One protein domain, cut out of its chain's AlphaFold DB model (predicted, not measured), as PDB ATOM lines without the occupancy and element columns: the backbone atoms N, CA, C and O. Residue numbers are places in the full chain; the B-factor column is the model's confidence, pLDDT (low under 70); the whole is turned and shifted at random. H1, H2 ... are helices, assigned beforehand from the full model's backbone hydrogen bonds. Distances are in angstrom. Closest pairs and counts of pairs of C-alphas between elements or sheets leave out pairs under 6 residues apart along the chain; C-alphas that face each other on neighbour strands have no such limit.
ATOM      1  N   LEU A  22     115.763 248.938 207.140       72.69
ATOM      2  CA  LEU A  22     116.995 249.388 206.477       72.69
ATOM      3  C   LEU A  22     118.178 248.435 206.712       72.69
ATOM      4  O   LEU A  22     118.949 248.174 205.794       72.69
ATOM      5  N   SER A  23     118.291 247.873 207.921       78.06
ATOM      6  CA  SER A  23     119.325 246.880 208.241       78.06
ATOM      7  C   SER A  23     119.090 245.566 207.497       78.06
ATOM      8  O   SER A  23     120.045 244.931 207.062       78.06
ATOM      9  N   PHE A  24     117.826 245.175 207.311       79.56
ATOM     10  CA  PHE A  24     117.466 244.024 206.487       79.56
ATOM     11  C   PHE A  24     117.756 244.272 205.002       79.56
ATOM     12  O   PHE A  24     118.348 243.419 204.350       79.56
ATOM     13  N   LEU A  25     117.409 245.453 204.481       78.00
ATOM     14  CA  LEU A  25     117.678 245.809 203.089       78.00
ATOM     15  C   LEU A  25     119.174 245.760 202.782       78.00
ATOM     16  O   LEU A  25     119.537 245.204 201.759       78.00
ATOM     17  N   GLY A  26     120.037 246.227 203.689       76.62
ATOM     18  CA  GLY A  26     121.492 246.136 203.517       76.62
ATOM     19  C   GLY A  26     122.049 244.707 203.442       76.62
ATOM     20  O   GLY A  26     123.190 244.531 203.029       76.62
ATOM     21  N   LYS A  27     121.261 243.690 203.819       83.69
ATOM     22  CA  LYS A  27     121.624 242.266 203.732       83.69
ATOM     23  C   LYS A  27     121.085 241.573 202.479       83.69
ATOM     24  O   LYS A  27     121.397 240.406 202.270       83.69
ATOM     25  N   LEU A  28     120.259 242.241 201.669       80.75
ATOM     26  CA  LEU A  28     119.788 241.673 200.405       80.75
ATOM     27  C   LEU A  28     120.953 241.591 199.413       80.75
ATOM     28  O   LEU A  28     121.624 242.588 199.183       80.75
ATOM     29  N   GLU A  29     121.173 240.442 198.788       84.56
ATOM     30  CA  GLU A  29     122.201 240.310 197.742       84.56
ATOM     31  C   GLU A  29     121.776 240.989 196.427       84.56
ATOM     32  O   GLU A  29     122.611 241.467 195.656       84.56
ATOM     33  N   ASP A  30     120.463 241.099 196.196       84.94
ATOM     34  CA  ASP A  30     119.890 241.745 195.018       84.94
ATOM     35  C   ASP A  30     119.943 243.279 195.145       84.94
ATOM     36  O   ASP A  30     119.095 243.918 195.779       84.94
ATOM     37  N   ARG A  31     120.943 243.879 194.489       82.75
ATOM     38  CA  ARG A  31     121.125 245.338 194.404       82.75
ATOM     39  C   ARG A  31     119.931 246.056 193.773       82.75
ATOM     40  O   ARG A  31     119.643 247.189 194.160       82.75
ATOM     41  N   ASN A  32     119.223 245.423 192.839       80.75
ATOM     42  CA  ASN A  32     118.052 246.024 192.205       80.75
ATOM     43  C   ASN A  32     116.882 246.056 193.188       80.75
ATOM     44  O   ASN A  32     116.249 247.097 193.348       80.75
ATOM     45  N   ALA A  33     116.644 244.962 193.917       80.31
ATOM     46  CA  ALA A  33     115.633 244.932 194.973       80.31
ATOM     47  C   ALA A  33     115.945 245.937 196.096       80.31
ATOM     48  O   ALA A  33     115.044 246.636 196.564       80.31
ATOM     49  N   GLN A  34     117.217 246.072 196.495       83.00
ATOM     50  CA  GLN A  34     117.637 247.107 197.447       83.00
ATOM     51  C   GLN A  34     117.295 248.513 196.949       83.00
ATOM     52  O   GLN A  34     116.698 249.297 197.692       83.00
ATOM     53  N   TRP A  35     117.652 248.825 195.700       83.44
ATOM     54  CA  TRP A  35     117.378 250.126 195.101       83.44
ATOM     55  C   TRP A  35     115.873 250.407 195.082       83.44
ATOM     56  O   TRP A  35     115.444 251.424 195.619       83.44
ATOM     57  N   VAL A  36     115.055 249.472 194.585       82.81
ATOM     58  CA  VAL A  36     113.583 249.588 194.558       82.81
ATOM     59  C   VAL A  36     113.020 249.888 195.943       82.81
ATOM     60  O   VAL A  36     112.176 250.767 196.101       82.81
ATOM     61  N   MET A  37     113.503 249.188 196.969       81.19
ATOM     62  CA  MET A  37     113.024 249.384 198.332       81.19
ATOM     63  C   MET A  37     113.439 250.740 198.909       81.19
ATOM     64  O   MET A  37     112.623 251.382 199.564       81.19
ATOM     65  N   GLN A  38     114.655 251.224 198.630       79.56
ATOM     66  CA  GLN A  38     115.059 252.585 199.009       79.56
ATOM     67  C   GLN A  38     114.187 253.645 198.335       79.56
ATOM     68  O   GLN A  38     113.756 254.605 198.971       79.56
ATOM     69  N   GLN A  39     113.880 253.442 197.059       79.38
ATOM     70  CA  GLN A  39     113.010 254.329 196.306       79.38
ATOM     71  C   GLN A  39     111.583 254.379 196.870       79.38
ATOM     72  O   GLN A  39     111.017 255.460 197.037       79.38
ATOM     73  N   ILE A  40     111.021 253.223 197.236       80.19
ATOM     74  CA  ILE A  40     109.703 253.135 197.879       80.19
ATOM     75  C   ILE A  40     109.712 253.826 199.251       80.19
ATOM     76  O   ILE A  40     108.749 254.510 199.590       80.19
ATOM     77  N   LEU A  41     110.793 253.680 200.023       78.69
ATOM     78  CA  LEU A  41     110.937 254.287 201.352       78.69
ATOM     79  C   LEU A  41     111.080 255.814 201.324       78.69
ATOM     80  O   LEU A  41     110.729 256.461 202.306       78.69
ATOM     81  N   ASN A  42     111.573 256.392 200.227       74.69
ATOM     82  CA  ASN A  42     111.713 257.842 200.094       74.69
ATOM     83  C   ASN A  42     110.387 258.551 199.769       74.69
ATOM     84  O   ASN A  42     110.293 259.753 199.985       74.69
ATOM     85  N   TYR A  43     109.368 257.843 199.262       70.44
ATOM     86  CA  TYR A  43     108.016 258.362 198.964       70.44
ATOM     87  C   TYR A  43     107.931 259.639 198.094       70.44
ATOM     88  O   TYR A  43     106.870 260.259 198.023       70.44
ATOM     89  N   ASN A  44     109.004 260.028 197.401       77.12
ATOM     90  CA  ASN A  44     109.084 261.312 196.689       77.12
ATOM     91  C   ASN A  44     108.576 261.268 195.241       77.12
ATOM     92  O   ASN A  44     108.657 262.268 194.533       77.12
ATOM     93  N   TYR A  45     108.091 260.116 194.778       80.94
ATOM     94  CA  TYR A  45     107.585 259.944 193.422       80.94
ATOM     95  C   TYR A  45     106.629 258.747 193.322       80.94
ATOM     96  O   TYR A  45     106.375 258.042 194.301       80.94
ATOM     97  N   CYS A  46     106.064 258.524 192.131       86.31
ATOM     98  CA  CYS A  46     105.117 257.441 191.883       86.31
ATOM     99  C   CYS A  46     105.709 256.061 192.232       86.31
ATOM    100  O   CYS A  46     106.657 255.595 191.599       86.31
ATOM    101  N   LEU A  47     105.073 255.357 193.175       85.75
ATOM    102  CA  LEU A  47     105.524 254.049 193.670       85.75
ATOM    103  C   LEU A  47     105.470 252.932 192.615       85.75
ATOM    104  O   LEU A  47     106.094 251.893 192.804       85.75
ATOM    105  N   ARG A  48     104.744 253.120 191.504       85.75
ATOM    106  CA  ARG A  48     104.714 252.152 190.392       85.75
ATOM    107  C   ARG A  48     105.964 252.201 189.517       85.75
ATOM    108  O   ARG A  48     106.274 251.202 188.889       85.75
ATOM    109  N   ILE A  49     106.696 253.317 189.492       87.12
ATOM    110  CA  ILE A  49     107.911 253.464 188.675       87.12
ATOM    111  C   ILE A  49     109.002 252.457 189.067       87.12
ATOM    112  O   ILE A  49     109.425 251.700 188.199       87.12
ATOM    113  N   PRO A  50     109.458 252.380 190.336       85.94
ATOM    114  CA  PRO A  50     110.532 251.453 190.680       85.94
ATOM    115  C   PRO A  50     110.071 249.989 190.566       85.94
ATOM    116  O   PRO A  50     110.880 249.122 190.260       85.94
ATOM    117  N   ILE A  51     108.774 249.715 190.750       83.81
ATOM    118  CA  ILE A  51     108.193 248.373 190.586       83.81
ATOM    119  C   ILE A  51     108.217 247.942 189.113       83.81
ATOM    120  O   ILE A  51     108.685 246.848 188.806       83.81
ATOM    121  N   ASP A  52     107.742 248.791 188.201       85.12
ATOM    122  CA  ASP A  52     107.713 248.486 186.769       85.12
ATOM    123  C   ASP A  52     109.126 248.407 186.178       85.12
ATOM    124  O   ASP A  52     109.386 247.543 185.339       85.12
ATOM    125  N   LEU A  53     110.055 249.242 186.658       84.31
ATOM    126  CA  LEU A  53     111.462 249.162 186.274       84.31
ATOM    127  C   LEU A  53     112.079 247.818 186.692       84.31
ATOM    128  O   LEU A  53     112.806 247.215 185.911       84.31
ATOM    129  N   TYR A  54     111.759 247.327 187.893       84.81
ATOM    130  CA  TYR A  54     112.255 246.038 188.381       84.81
ATOM    131  C   TYR A  54     111.673 244.841 187.625       84.81
ATOM    132  O   TYR A  54     112.399 243.905 187.309       84.81
ATOM    133  N   LEU A  55     110.367 244.857 187.344       85.00
ATOM    134  CA  LEU A  55     109.681 243.726 186.713       85.00
ATOM    135  C   LEU A  55     109.871 243.680 185.195       85.00
ATOM    136  O   LEU A  55     110.053 242.605 184.634       85.00
ATOM    137  N   ASN A  56     109.792 244.837 184.537       83.56
ATOM    138  CA  ASN A  56     109.657 244.934 183.083       83.56
ATOM    139  C   ASN A  56     110.781 245.751 182.426       83.56
ATOM    140  O   ASN A  56     110.805 245.859 181.201       83.56
ATOM    141  N   GLY A  57     111.667 246.382 183.208       80.88
ATOM    142  CA  GLY A  57     112.649 247.337 182.684       80.88
ATOM    143  C   GLY A  57     112.021 248.612 182.108       80.88
ATOM    144  O   GLY A  57     112.687 249.343 181.375       80.88
ATOM    145  N   ASP A  58     110.745 248.888 182.401       77.44
ATOM    146  CA  ASP A  58     110.028 250.037 181.841       77.44
ATOM    147  C   ASP A  58     110.402 251.326 182.586       77.44
ATOM    148  O   ASP A  58     109.983 251.563 183.719       77.44
ATOM    149  N   SER A  59     111.189 252.175 181.924       75.56
ATOM    150  CA  SER A  59     111.619 253.482 182.429       75.56
ATOM    151  C   SER A  59     110.737 254.645 181.967       75.56
ATOM    152  O   SER A  59     110.987 255.787 182.348       75.56
ATOM    153  N   LYS A  60     109.709 254.394 181.144       78.81
ATOM    154  CA  LYS A  60     108.878 255.457 180.546       78.81
ATOM    155  C   LYS A  60     107.758 255.928 181.466       78.81
ATOM    156  O   LYS A  60     107.140 256.961 181.210       78.81
ATOM    157  N   ARG A  61     107.459 255.170 182.519       82.12
ATOM    158  CA  ARG A  61     106.408 255.514 183.472       82.12
ATOM    159  C   ARG A  61     106.815 256.742 184.293       82.12
ATOM    160  O   ARG A  61     107.832 256.725 184.973       82.12
ATOM    161  N   THR A  62     105.969 257.768 184.289       82.81
ATOM    162  CA  THR A  62     106.133 258.994 185.096       82.81
ATOM    163  C   THR A  62     105.080 259.127 186.205       82.81
ATOM    164  O   THR A  62     105.289 259.847 187.178       82.81
ATOM    165  N   ALA A  63     103.966 258.393 186.104       84.69
ATOM    166  CA  ALA A  63     102.839 258.437 187.035       84.69
ATOM    167  C   ALA A  63     102.057 257.108 187.072       84.69
ATOM    168  O   ALA A  63     102.352 256.164 186.329       84.69
ATOM    169  N   CYS A  64     101.063 257.008 187.960       84.69
ATOM    170  CA  CYS A  64     100.024 255.978 187.857       84.69
ATOM    171  C   CYS A  64      99.240 256.168 186.549       84.69
ATOM    172  O   CYS A  64      98.985 257.302 186.141       84.69
ATOM    173  N   ARG A  65      98.870 255.068 185.886       82.62
ATOM    174  CA  ARG A  65      98.019 255.117 184.686       82.62
ATOM    175  C   ARG A  65      96.587 255.459 185.098       82.62
ATOM    176  O   ARG A  65      96.182 255.168 186.216       82.62
ATOM    177  N   THR A  66      95.800 256.020 184.185       74.31
ATOM    178  CA  THR A  66      94.394 256.390 184.444       74.31
ATOM    179  C   THR A  66      93.493 255.202 184.782       74.31
ATOM    180  O   THR A  66      92.468 255.385 185.427       74.31
ATOM    181  N   SER A  67      93.859 253.991 184.359       76.75
ATOM    182  CA  SER A  67      93.153 252.748 184.686       76.75
ATOM    183  C   SER A  67      93.618 252.092 185.992       76.75
ATOM    184  O   SER A  67      93.127 251.021 186.342       76.75
ATOM    185  N   GLU A  68      94.592 252.678 186.688       75.50
ATOM    186  CA  GLU A  68      95.128 252.149 187.938       75.50
ATOM    187  C   GLU A  68      94.624 252.955 189.129       75.50
ATOM    188  O   GLU A  68      94.528 254.180 189.072       75.50
ATOM    189  N   GLU A  69      94.433 252.272 190.253       77.94
ATOM    190  CA  GLU A  69      94.314 252.958 191.535       77.94
ATOM    191  C   GLU A  69      95.595 253.754 191.835       77.94
ATOM    192  O   GLU A  69      96.707 253.196 191.772       77.94
ATOM    193  N   PRO A  70      95.472 255.049 192.166       81.19
ATOM    194  CA  PRO A  70      96.616 255.905 192.419       81.19
ATOM    195  C   PRO A  70      97.368 255.464 193.679       81.19
ATOM    196  O   PRO A  70      96.798 255.159 194.724       81.19
ATOM    197  N   CYS A  71      98.699 255.462 193.601       83.69
ATOM    198  CA  CYS A  71      99.533 255.297 194.787       83.69
ATOM    199  C   CYS A  71      99.484 256.555 195.668       83.69
ATOM    200  O   CYS A  71      99.152 257.635 195.187       83.69
ATOM    201  N   THR A  72      99.899 256.449 196.934       82.44
ATOM    202  CA  THR A  72      99.862 257.559 197.906       82.44
ATOM    203  C   THR A  72     100.482 258.860 197.384       82.44
ATOM    204  O   THR A  72      99.953 259.934 197.648       82.44
ATOM    205  N   PHE A  73     101.584 258.780 196.630       84.12
ATOM    206  CA  PHE A  73     102.213 259.956 196.021       84.12
ATOM    207  C   PHE A  73     101.314 260.600 194.957       84.12
ATOM    208  O   PHE A  73     101.010 261.787 195.041       84.12
ATOM    209  N   CYS A  74     100.852 259.814 193.978       83.75
ATOM    210  CA  CYS A  74      99.981 260.316 192.914       83.75
ATOM    211  C   CYS A  74      98.653 260.831 193.477       83.75
ATOM    212  O   CYS A  74      98.189 261.875 193.042       83.75
ATOM    213  N   GLN A  75      98.088 260.155 194.481       83.56
ATOM    214  CA  GLN A  75      96.873 260.589 195.167       83.56
ATOM    215  C   GLN A  75      97.056 261.972 195.809       83.56
ATOM    216  O   GLN A  75      96.265 262.867 195.550       83.56
ATOM    217  N   ARG A  76      98.149 262.201 196.553       77.31
ATOM    218  CA  ARG A  76      98.455 263.521 197.146       77.31
ATOM    219  C   ARG A  76      98.629 264.627 196.104       77.31
ATOM    220  O   ARG A  76      98.276 265.775 196.369       77.31
ATOM    221  N   ALA A  77      99.198 264.290 194.949       73.69
ATOM    222  CA  ALA A  77      99.341 265.227 193.843       73.69
ATOM    223  C   ALA A  77      97.986 265.542 193.180       73.69
ATOM    224  O   ALA A  77      97.743 266.693 192.829       73.69
ATOM    225  N   TYR A  78      97.084 264.558 193.070       70.06
ATOM    226  CA  TYR A  78      95.706 264.768 192.608       70.06
ATOM    227  C   TYR A  78      94.874 265.601 193.589       70.06
ATOM    228  O   TYR A  78      94.133 266.478 193.159       70.06
ATOM    229  N   ASP A  79      95.043 265.380 194.894       70.38
ATOM    230  CA  ASP A  79      94.318 266.086 195.959       70.38
ATOM    231  C   ASP A  79      94.822 267.532 196.184       70.38
ATOM    232  O   ASP A  79      94.418 268.197 197.135       70.38
ATOM    233  N   GLY A  80      95.719 268.041 195.327       55.03
ATOM    234  CA  GLY A  80      96.175 269.436 195.346       55.03
ATOM    235  C   GLY A  80      97.186 269.782 196.445       55.03
ATOM    236  O   GLY A  80      97.455 270.958 196.676       55.03
TER     237      GLY A  80
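Overview. This is residues 22 to 80 of the 102 residues of an uncharacterized protein of Pleomassaria siparia CBS 279.74 (UniProt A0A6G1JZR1). A short helical hairpin, H2 and H3 side by side and running opposite ways, makes the middle of an elongated model, with the four-residue turn H1 near H2 toward one end of the long axis and the small helix H4 toward the other. A long loop, residues 57 to 71, leads from the hairpin to H4, which touches no helix. The printed part has 59 residues with four named helices, in the order H1, H2, H3, H4, and no named strand; its class is all helix. It is only just loose, close to compact, with a radius of gyration of the C-alphas of 12.6 A, and its C-alphas span 37 by 23 by 14 A.

Along the chain. The printed part begins with H1, residues 22 to 25, whose first C-alpha, that of Leu 22, is at (116.995, 249.388, 206.477). H2 follows, residues 31 to 42, the longest helix by residues, 16.7 A from first to last C-alpha; C-alpha 31 is at (121.125, 245.338, 194.404). H3, residues 48 to 56, is 11.4 A long between its first and last C-alphas. H4, residues 72 to 78, measures 9.9 A in the same way and ends with C-alpha 78 at (95.706, 264.768, 192.608).

Arrangement. H1 and H2 are close but not clearly touching, with 2 pairs of C-alphas within 8 A; the closest C-alphas are those of Leu 25 and Gln 34, 5.8 A apart. H2 and H3 touch, with 7 pairs of C-alphas within 8 A, the closest being those of Val 36 and Pro 50 at 5.3 A. Their lines stand at a shallow tilt of 13 degrees and they run opposite ways, as a helical hairpin. H4 is apart from H1, H2 and H3, and H1 is apart from H3. In H2, H3 and H4 every pair of O of residue i and N of residue i+4 is within hydrogen-bond range; H1 is too short for such a pair, and its one pair of O of residue i and N of residue i+3 is within range.

Size, cuts and confidence. The two C-alphas farthest apart are those of Glu 29 and Gly 80, 39.1 A, while the first and last printed C-alphas, those of Leu 22 and Gly 80, are 31.0 A apart. The printed part has no cut. The links from H1 to H2 and from H2 to H3 are tight, with 5 residues each, and the link from H3 to H4 is long, with 15 residues; the C-alphas of that last link lie 9 to 17 A from the mean of the C-alphas. The mean pLDDT of the printed part is 80.2, and Gly 80 is the one printed residue under 70.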